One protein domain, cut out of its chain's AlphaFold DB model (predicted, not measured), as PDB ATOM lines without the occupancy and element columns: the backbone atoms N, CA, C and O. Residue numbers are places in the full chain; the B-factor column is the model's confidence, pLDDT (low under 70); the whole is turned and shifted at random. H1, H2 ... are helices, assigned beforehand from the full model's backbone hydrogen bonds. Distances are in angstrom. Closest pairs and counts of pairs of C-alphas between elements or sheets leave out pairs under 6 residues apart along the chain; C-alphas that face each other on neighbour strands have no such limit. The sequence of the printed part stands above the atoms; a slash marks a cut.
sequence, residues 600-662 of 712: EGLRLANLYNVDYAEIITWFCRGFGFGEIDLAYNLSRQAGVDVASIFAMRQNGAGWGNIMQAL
ATOM      1  N   GLU A 600      10.541  45.867  15.414       62.38
ATOM      2  CA  GLU A 600      10.143  45.353  14.107       62.38
ATOM      3  C   GLU A 600      11.249  44.507  13.465       62.38
ATOM      4  O   GLU A 600      10.977  43.443  12.916       62.38
ATOM      5  N   GLY A 601      12.514  44.908  13.624       64.88
ATOM      6  CA  GLY A 601      13.651  44.094  13.194       64.88
ATOM      7  C   GLY A 601      13.733  42.761  13.946       64.88
ATOM      8  O   GLY A 601      14.016  41.732  13.340       64.88
ATOM      9  N   LEU A 602      13.428  42.760  15.251       65.38
ATOM     10  CA  LEU A 602      13.410  41.546  16.080       65.38
ATOM     11  C   LEU A 602      12.220  40.644  15.736       65.38
ATOM     12  O   LEU A 602      12.360  39.424  15.688       65.38
ATOM     13  N   ARG A 603      11.064  41.243  15.427       75.31
ATOM     14  CA  ARG A 603       9.888  40.522  14.932       75.31
ATOM     15  C   ARG A 603      10.192  39.808  13.617       75.31
ATOM     16  O   ARG A 603       9.895  38.625  13.504       75.31
ATOM     17  N   LEU A 604      10.791  40.500  12.645       61.69
ATOM     18  CA  LEU A 604      11.130  39.919  11.341       61.69
ATOM     19  C   LEU A 604      12.224  38.850  11.445       61.69
ATOM     20  O   LEU A 604      12.124  37.825  10.779       61.69
ATOM     21  N   ALA A 605      13.212  39.046  12.320       68.69
ATOM     22  CA  ALA A 605      14.253  38.054  12.589       68.69
ATOM     23  C   ALA A 605      13.655  36.738  13.109       68.69
ATOM     24  O   ALA A 605      13.923  35.671  12.562       68.69
ATOM     25  N   ASN A 606      12.738  36.825  14.077       62.47
ATOM     26  CA  ASN A 606      12.034  35.661  14.616       62.47
ATOM     27  C   ASN A 606      11.054  35.047  13.600       62.47
ATOM     28  O   ASN A 606      10.987  33.828  13.468       62.47
ATOM     29  N   LEU A 607      10.320  35.874  12.844       60.34
ATOM     30  CA  LEU A 607       9.359  35.416  11.830       60.34
ATOM     31  C   LEU A 607      10.042  34.623  10.705       60.34
ATOM     32  O   LEU A 607       9.523  33.603  10.235       60.34
ATOM     33  N   TYR A 608      11.219  35.085  10.279       71.38
ATOM     34  CA  TYR A 608      11.998  34.452   9.221       71.38
ATOM     35  C   TYR A 608      13.078  33.490   9.727       71.38
ATOM     36  O   TYR A 608      13.715  32.828   8.906       71.38
ATOM     37  N   ASN A 609      13.177  33.311  11.048       52.56
ATOM     38  CA  ASN A 609      14.159  32.469  11.731       52.56
ATOM     39  C   ASN A 609      15.599  32.743  11.251       52.56
ATOM     40  O   ASN A 609      16.343  31.820  10.924       52.56
ATOM     41  N   VAL A 610      15.951  34.029  11.172       73.00
ATOM     42  CA  VAL A 610      17.285  34.546  10.830       73.00
ATOM     43  C   VAL A 610      17.788  35.458  11.946       73.00
ATOM     44  O   VAL A 610      17.013  35.883  12.803       73.00
ATOM     45  N   ASP A 611      19.083  35.769  11.964       75.31
ATOM     46  CA  ASP A 611      19.651  36.597  13.028       75.31
ATOM     47  C   ASP A 611      19.085  38.032  12.977       75.31
ATOM     48  O   ASP A 611      18.935  38.643  11.915       75.31
ATOM     49  N   TYR A 612      18.809  38.618  14.143       69.25
ATOM     50  CA  TYR A 612      18.430  40.025  14.258       69.25
ATOM     51  C   TYR A 612      19.472  40.951  13.621       69.25
ATOM     52  O   TYR A 612      19.114  41.933  12.964       69.25
ATOM     53  N   ALA A 613      20.758  40.616  13.754       73.25
ATOM     54  CA  ALA A 613      21.833  41.369  13.124       73.25
ATOM     55  C   ALA A 613      21.708  41.387  11.592       73.25
ATOM     56  O   ALA A 613      22.057  42.387  10.963       73.25
ATOM     57  N   GLU A 614      21.164  40.333  10.983       81.50
ATOM     58  CA  GLU A 614      20.963  40.237   9.539       81.50
ATOM     59  C   GLU A 614      19.842  41.166   9.063       81.50
ATOM     60  O   GLU A 614      20.038  41.966   8.146       81.50
ATOM     61  N   ILE A 615      18.695  41.150   9.741       82.94
ATOM     62  CA  ILE A 615      17.568  42.043   9.435       82.94
ATOM     63  C   ILE A 615      17.966  43.514   9.593       82.94
ATOM     64  O   ILE A 615      17.651  44.348   8.739       82.94
ATOM     65  N   ILE A 616      18.711  43.840  10.651       80.19
ATOM     66  CA  ILE A 616      19.215  45.200  10.861       80.19
ATOM     67  C   ILE A 616      20.295  45.564   9.843       80.19
ATOM     68  O   ILE A 616      20.342  46.710   9.401       80.19
ATOM     69  N   THR A 617      21.106  44.606   9.391       81.56
ATOM     70  CA  THR A 617      22.073  44.834   8.310       81.56
ATOM     71  C   THR A 617      21.370  45.214   7.007       81.56
ATOM     72  O   THR A 617      21.822  46.134   6.323       81.56
ATOM     73  N   TRP A 618      20.245  44.576   6.672       80.69
ATOM     74  CA  TRP A 618      19.440  44.952   5.504       80.69
ATOM     75  C   TRP A 618      18.770  46.320   5.678       80.69
ATOM     76  O   TRP A 618      18.808  47.138   4.757       80.69
ATOM     77  N   PHE A 619      18.270  46.631   6.873       80.38
ATOM     78  CA  PHE A 619      17.687  47.941   7.178       80.38
ATOM     79  C   PHE A 619      18.712  49.080   7.051       80.38
ATOM     80  O   PHE A 619      18.450  50.111   6.433       80.38
ATOM     81  N   CYS A 620      19.936  48.861   7.531       79.94
ATOM     82  CA  CYS A 620      21.054  49.795   7.383       79.94
ATOM     83  C   CYS A 620      21.503  50.025   5.942       79.94
ATOM     84  O   CYS A 620      22.155  51.026   5.654       79.94
ATOM     85  N   ARG A 621      21.183  49.098   5.035       77.50
ATOM     86  CA  ARG A 621      21.474  49.215   3.600       77.50
ATOM     87  C   ARG A 621      20.399  49.998   2.841       77.50
ATOM     88  O   ARG A 621      20.496  50.108   1.624       77.50
ATOM     89  N   GLY A 622      19.419  50.562   3.551       74.69
ATOM     90  CA  GLY A 622      18.405  51.462   3.001       74.69
ATOM     91  C   GLY A 622      17.064  50.802   2.682       74.69
ATOM     92  O   GLY A 622      16.185  51.484   2.169       74.69
ATOM     93  N   PHE A 623      16.880  49.516   2.995       78.81
ATOM     94  CA  PHE A 623      15.602  48.831   2.790       78.81
ATOM     95  C   PHE A 623      14.661  49.048   3.974       78.81
ATOM     96  O   PHE A 623      15.031  48.814   5.126       78.81
ATOM     97  N   GLY A 624      13.419  49.458   3.710       72.31
ATOM     98  CA  GLY A 624      12.406  49.557   4.764       72.31
ATOM     99  C   GLY A 624      12.005  48.177   5.304       72.31
ATOM    100  O   GLY A 624      12.019  47.197   4.568       72.31
ATOM    101  N   PHE A 625      11.574  48.068   6.568       72.94
ATOM    102  CA  PHE A 625      11.177  46.770   7.150       72.94
ATOM    103  C   PHE A 625      10.058  46.053   6.379       72.94
ATOM    104  O   PHE A 625      10.074  44.832   6.312       72.94
ATOM    105  N   GLY A 626       9.145  46.785   5.732       66.44
ATOM    106  CA  GLY A 626       8.139  46.184   4.845       66.44
ATOM    107  C   GLY A 626       8.724  45.606   3.549       66.44
ATOM    108  O   GLY A 626       8.252  44.582   3.069       66.44
ATOM    109  N   GLU A 627       9.782  46.216   3.006       71.44
ATOM    110  CA  GLU A 627      10.526  45.674   1.860       71.44
ATOM    111  C   GLU A 627      11.371  44.464   2.261       71.44
ATOM    112  O   GLU A 627      11.508  43.523   1.485       71.44
ATOM    113  N   ILE A 628      11.900  44.467   3.489       81.75
ATOM    114  CA  ILE A 628      12.626  43.329   4.050       81.75
ATOM    115  C   ILE A 628      11.670  42.151   4.261       81.75
ATOM    116  O   ILE A 628      11.950  41.054   3.791       81.75
ATOM    117  N   ASP A 629      10.515  42.388   4.882       79.31
ATOM    118  CA  ASP A 629       9.456  41.391   5.069       79.31
ATOM    119  C   ASP A 629       9.030  40.773   3.721       79.31
ATOM    120  O   ASP A 629       9.054  39.554   3.542       79.31
ATOM    121  N   LEU A 630       8.756  41.619   2.719       73.50
ATOM    122  CA  LEU A 630       8.387  41.171   1.376       73.50
ATOM    123  C   LEU A 630       9.503  40.359   0.700       73.50
ATOM    124  O   LEU A 630       9.218  39.315   0.117       73.50
ATOM    125  N   ALA A 631      10.765  40.786   0.794       74.75
ATOM    126  CA  ALA A 631      11.893  40.061   0.212       74.75
ATOM    127  C   ALA A 631      12.048  38.656   0.807       74.75
ATOM    128  O   ALA A 631      12.206  37.689   0.062       74.75
ATOM    129  N   TYR A 632      11.963  38.529   2.135       82.88
ATOM    130  CA  TYR A 632      12.072  37.248   2.832       82.88
ATOM    131  C   TYR A 632      10.883  36.325   2.549       82.88
ATOM    132  O   TYR A 632      11.051  35.112   2.391       82.88
ATOM    133  N   ASN A 633       9.681  36.886   2.408       76.75
ATOM    134  CA  ASN A 633       8.509  36.121   2.005       76.75
ATOM    135  C   ASN A 633       8.653  35.589   0.567       76.75
ATOM    136  O   ASN A 633       8.474  34.395   0.325       76.75
ATOM    137  N   LEU A 634       9.061  36.443  -0.377       68.69
ATOM    138  CA  LEU A 634       9.295  36.048  -1.771       68.69
ATOM    139  C   LEU A 634      10.441  35.037  -1.900       68.69
ATOM    140  O   LEU A 634      10.331  34.099  -2.684       68.69
ATOM    141  N   SER A 635      11.495  35.177  -1.093       82.81
ATOM    142  CA  SER A 635      12.595  34.211  -0.989       82.81
ATOM    143  C   SER A 635      12.081  32.825  -0.603       82.81
ATOM    144  O   SER A 635      12.379  31.851  -1.294       82.81
ATOM    145  N   ARG A 636      11.225  32.732   0.424       79.38
ATOM    146  CA  ARG A 636      10.609  31.461   0.843       79.38
ATOM    147  C   ARG A 636       9.635  30.898  -0.191       79.38
ATOM    148  O   ARG A 636       9.602  29.687  -0.381       79.38
ATOM    149  N   GLN A 637       8.854  31.749  -0.858       61.47
ATOM    150  CA  GLN A 637       7.868  31.308  -1.852       61.47
ATOM    151  C   GLN A 637       8.506  30.832  -3.160       61.47
ATOM    152  O   GLN A 637       8.066  29.834  -3.724       61.47
ATOM    153  N   ALA A 638       9.535  31.527  -3.643       68.62
ATOM    154  CA  ALA A 638      10.264  31.145  -4.851       68.62
ATOM    155  C   ALA A 638      11.414  30.162  -4.579       68.62
ATOM    156  O   ALA A 638      12.007  29.647  -5.524       68.62
ATOM    157  N   GLY A 639      11.741  29.906  -3.306       67.38
ATOM    158  CA  GLY A 639      12.856  29.047  -2.910       67.38
ATOM    159  C   GLY A 639      14.219  29.587  -3.354       67.38
ATOM    160  O   GLY A 639      15.115  28.806  -3.661       67.38
ATOM    161  N   VAL A 640      14.368  30.911  -3.438       69.81
ATOM    162  CA  VAL A 640      15.620  31.578  -3.828       69.81
ATOM    163  C   VAL A 640      16.222  32.320  -2.647       69.81
ATOM    164  O   VAL A 640      15.500  32.743  -1.749       69.81
ATOM    165  N   ASP A 641      17.533  32.538  -2.657       79.19
ATOM    166  CA  ASP A 641      18.202  33.294  -1.598       79.19
ATOM    167  C   ASP A 641      17.721  34.755  -1.540       79.19
ATOM    168  O   ASP A 641      17.636  35.448  -2.560       79.19
ATOM    169  N   VAL A 642      17.437  35.247  -0.335       84.31
ATOM    170  CA  VAL A 642      16.916  36.596  -0.101       84.31
ATOM    171  C   VAL A 642      17.915  37.681  -0.509       84.31
ATOM    172  O   VAL A 642      17.514  38.739  -1.002       84.31
ATOM    173  N   ALA A 643      19.224  37.417  -0.414       83.19
ATOM    174  CA  ALA A 643      20.237  38.374  -0.853       83.19
ATOM    175  C   ALA A 643      20.187  38.609  -2.374       83.19
ATOM    176  O   ALA A 643      20.432  39.726  -2.834       83.19
ATOM    177  N   SER A 644      19.799  37.595  -3.159       71.81
ATOM    178  CA  SER A 644      19.602  37.731  -4.609       71.81
ATOM    179  C   SER A 644      18.410  38.635  -4.952       71.81
ATOM    180  O   SER A 644      18.469  39.414  -5.906       71.81
ATOM    181  N   ILE A 645      17.363  38.609  -4.122       77.88
ATOM    182  CA  ILE A 645      16.180  39.469  -4.235       77.88
ATOM    183  C   ILE A 645      16.538  40.922  -3.909       77.88
ATOM    184  O   ILE A 645      16.206  41.828  -4.678       77.88
ATOM    185  N   PHE A 646      17.297  41.157  -2.834       85.69
ATOM    186  CA  PHE A 646      17.806  42.493  -2.510       85.69
ATOM    187  C   PHE A 646      18.777  43.030  -3.571       85.69
ATOM    188  O   PHE A 646      18.755  44.225  -3.867       85.69
ATOM    189  N   ALA A 647      19.583  42.170  -4.198       82.19
ATOM    190  CA  ALA A 647      20.460  42.559  -5.300       82.19
ATOM    191  C   ALA A 647      19.668  42.971  -6.555       82.19
ATOM    192  O   ALA A 647      20.011  43.962  -7.201       82.19
ATOM    193  N   MET A 648      18.580  42.269  -6.891       80.50
ATOM    194  CA  MET A 648      17.682  42.684  -7.978       80.50
ATOM    195  C   MET A 648      17.030  44.044  -7.682       80.50
ATOM    196  O   MET A 648      16.974  44.899  -8.567       80.50
ATOM    197  N   ARG A 649      16.626  44.283  -6.426       82.75
ATOM    198  CA  ARG A 649      16.057  45.564  -5.979       82.75
ATOM    199  C   ARG A 649      17.067  46.717  -6.052       82.75
ATOM    200  O   ARG A 649      16.727  47.782  -6.555       82.75
ATOM    201  N   GLN A 650      18.319  46.499  -5.638       80.69
ATOM    202  CA  GLN A 650      19.402  47.499  -5.728       80.69
ATOM    203  C   GLN A 650      19.825  47.826  -7.165       80.69
ATOM    204  O   GLN A 650      20.276  48.937  -7.424       80.69
ATOM    205  N   ASN A 651      19.634  46.900  -8.108       77.44
ATOM    206  CA  ASN A 651      19.862  47.137  -9.537       77.44
ATOM    207  C   ASN A 651      18.695  47.877 -10.228       77.44
ATOM    208  O   ASN A 651      18.674  47.981 -11.453       77.44
ATOM    209  N   GLY A 652      17.726  48.387  -9.457       73.75
ATOM    210  CA  GLY A 652      16.618  49.209  -9.948       73.75
ATOM    211  C   GLY A 652      15.373  48.430 -10.374       73.75
ATOM    212  O   GLY A 652      14.469  49.017 -10.967       73.75
ATOM    213  N   ALA A 653      15.281  47.123 -10.096       73.69
ATOM    214  CA  ALA A 653      14.078  46.356 -10.416       73.69
ATOM    215  C   ALA A 653      12.933  46.652  -9.424       73.69
ATOM    216  O   ALA A 653      13.099  46.590  -8.203       73.69
ATOM    217  N   GLY A 654      11.738  46.935  -9.951       69.44
ATOM    218  CA  GLY A 654      10.501  47.007  -9.164       69.44
ATOM    219  C   GLY A 654      10.053  45.631  -8.652       69.44
ATOM    220  O   GLY A 654      10.313  44.618  -9.305       69.44
ATOM    221  N   TRP A 655       9.332  45.574  -7.523       78.00
ATOM    222  CA  TRP A 655       8.865  44.314  -6.912       78.00
ATOM    223  C   TRP A 655       8.040  43.438  -7.869       78.00
ATOM    224  O   TRP A 655       8.153  42.215  -7.833       78.00
ATOM    225  N   GLY A 656       7.278  44.049  -8.785       68.94
ATOM    226  CA  GLY A 656       6.562  43.339  -9.852       68.94
ATOM    227  C   GLY A 656       7.487  42.586 -10.817       68.94
ATOM    228  O   GLY A 656       7.253  41.413 -11.108       68.94
ATOM    229  N   ASN A 657       8.581  43.220 -11.246       70.06
ATOM    230  CA  ASN A 657       9.564  42.610 -12.148       70.06
ATOM    231  C   ASN A 657      10.370  41.516 -11.437       70.06
ATOM    232  O   ASN A 657      10.707  40.505 -12.047       70.06
ATOM    233  N   ILE A 658      10.629  41.690 -10.137       78.00
ATOM    234  CA  ILE A 658      11.274  40.678  -9.297       78.00
ATOM    235  C   ILE A 658      10.369  39.446  -9.174       78.00
ATOM    236  O   ILE A 658      10.813  38.341  -9.455       78.00
ATOM    237  N   MET A 659       9.082  39.608  -8.857       73.88
ATOM    238  CA  MET A 659       8.139  38.480  -8.781       73.88
ATOM    239  C   MET A 659       7.984  37.741 -10.117       73.88
ATOM    240  O   MET A 659       7.866  36.514 -10.128       73.88
ATOM    241  N   GLN A 660       8.032  38.461 -11.244       73.56
ATOM    242  CA  GLN A 660       8.031  37.848 -12.573       73.56
ATOM    243  C   GLN A 660       9.322  37.060 -12.842       73.56
ATOM    244  O   GLN A 660       9.256  35.934 -13.331       73.56
ATOM    245  N   ALA A 661      10.485  37.607 -12.475       68.25
ATOM    246  CA  ALA A 661      11.774  36.923 -12.593       68.25
ATOM    247  C   ALA A 661      11.869  35.675 -11.694       68.25
ATOM    248  O   ALA A 661      12.539  34.710 -12.054       68.25
ATOM    249  N   LEU A 662      11.160  35.676 -10.561       78.44
ATOM    250  CA  LEU A 662      11.055  34.549  -9.632       78.44
ATOM    251  C   LEU A 662       9.973  33.524 -10.013       78.44
ATOM    252  O   LEU A 662       9.790  32.541  -9.301       78.44
TER     253      LEU A 662
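This is residues 600 to 662 of the 712 residues of the protein "FecR domain-containing protein" of Saprospiraceae bacterium (UniProt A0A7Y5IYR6). What does the printed part look like? Five short helices make a small slab in two layers: H1, H3 and H5 lie side by side in a row with H3 in the middle, and all three run the same way. H2 and H4 make the second layer, over one side of this row; each crosses the row steeply and runs the other way, H2 packing on H1 and H3, H4 on H3 and H5. What are its make-up and size? The printed part has 63 residues with five named helices, H1 to H5 in order along the chain, and no named strand; its class is all helix. It is compact, with a radius of gyration of the C-alphas of 10.9 A and spans of 29 by 22 by 15 A.

Where do the first two helices lie? H1 is residues 600 to 608, 12.1 A from first to last C-alpha, with C-alpha 600 at (10.143, 45.353, 14.107). H2 is residues 612 to 620, 12.2 A. Where is the longest helix? H3 is residues 625 to 638, 19.7 A, with C-alpha 625 at (11.177, 46.770, 7.150). What follows it? H4 is residues 642 to 650, 12.5 A, and H5 is residues 655 to 661, 9.8 A, with C-alpha 661 at (11.774, 36.923, -12.593).

How do H1 and H2 stand? They touch at a steep tilt of 57 degrees, opposite ways; their closest C-alphas, those of Ala 605 and Tyr 612, are 4.9 A apart. What does H3, the hub, touch? It touches H1 at a shallow tilt of 8 degrees, the same way, with the C-alphas of Leu 604 and Asp 629 closest at 6.7 A. With residues 625 to 628 alone it touches H2 at a steep tilt of 65 degrees, the C-alphas of Phe 619 and Phe 625 closest at 6.6 A. With residues 631 to 635 alone it touches H4 at a steep tilt of 57 degrees, the C-alphas of Ser 635 and Val 642 closest at 5.0 A. Where is H5? It touches H4 at a steep tilt of 62 degrees, opposite ways, the C-alphas of Met 648 and Ile 658 closest at 6.8 A; H3 and H5 are close but not clearly touching, the C-alphas of Leu 634 and Met 659 closest at 7.5 A. What do the backbones show? In H1, H2, H3, H4 and H5 every O i to N i+4 pair is within hydrogen-bond range.

How far does it reach? The two C-alphas farthest apart, those of Leu 602 and Gln 660, are 29.4 A apart. Are there cuts or long links? The printed part has no cut, and the four links between helices are tight. Where is confidence low? The mean pLDDT of the printed part is 74.2, and 18 residues are under 70, among them residues 604 to 607 and 637 to 640.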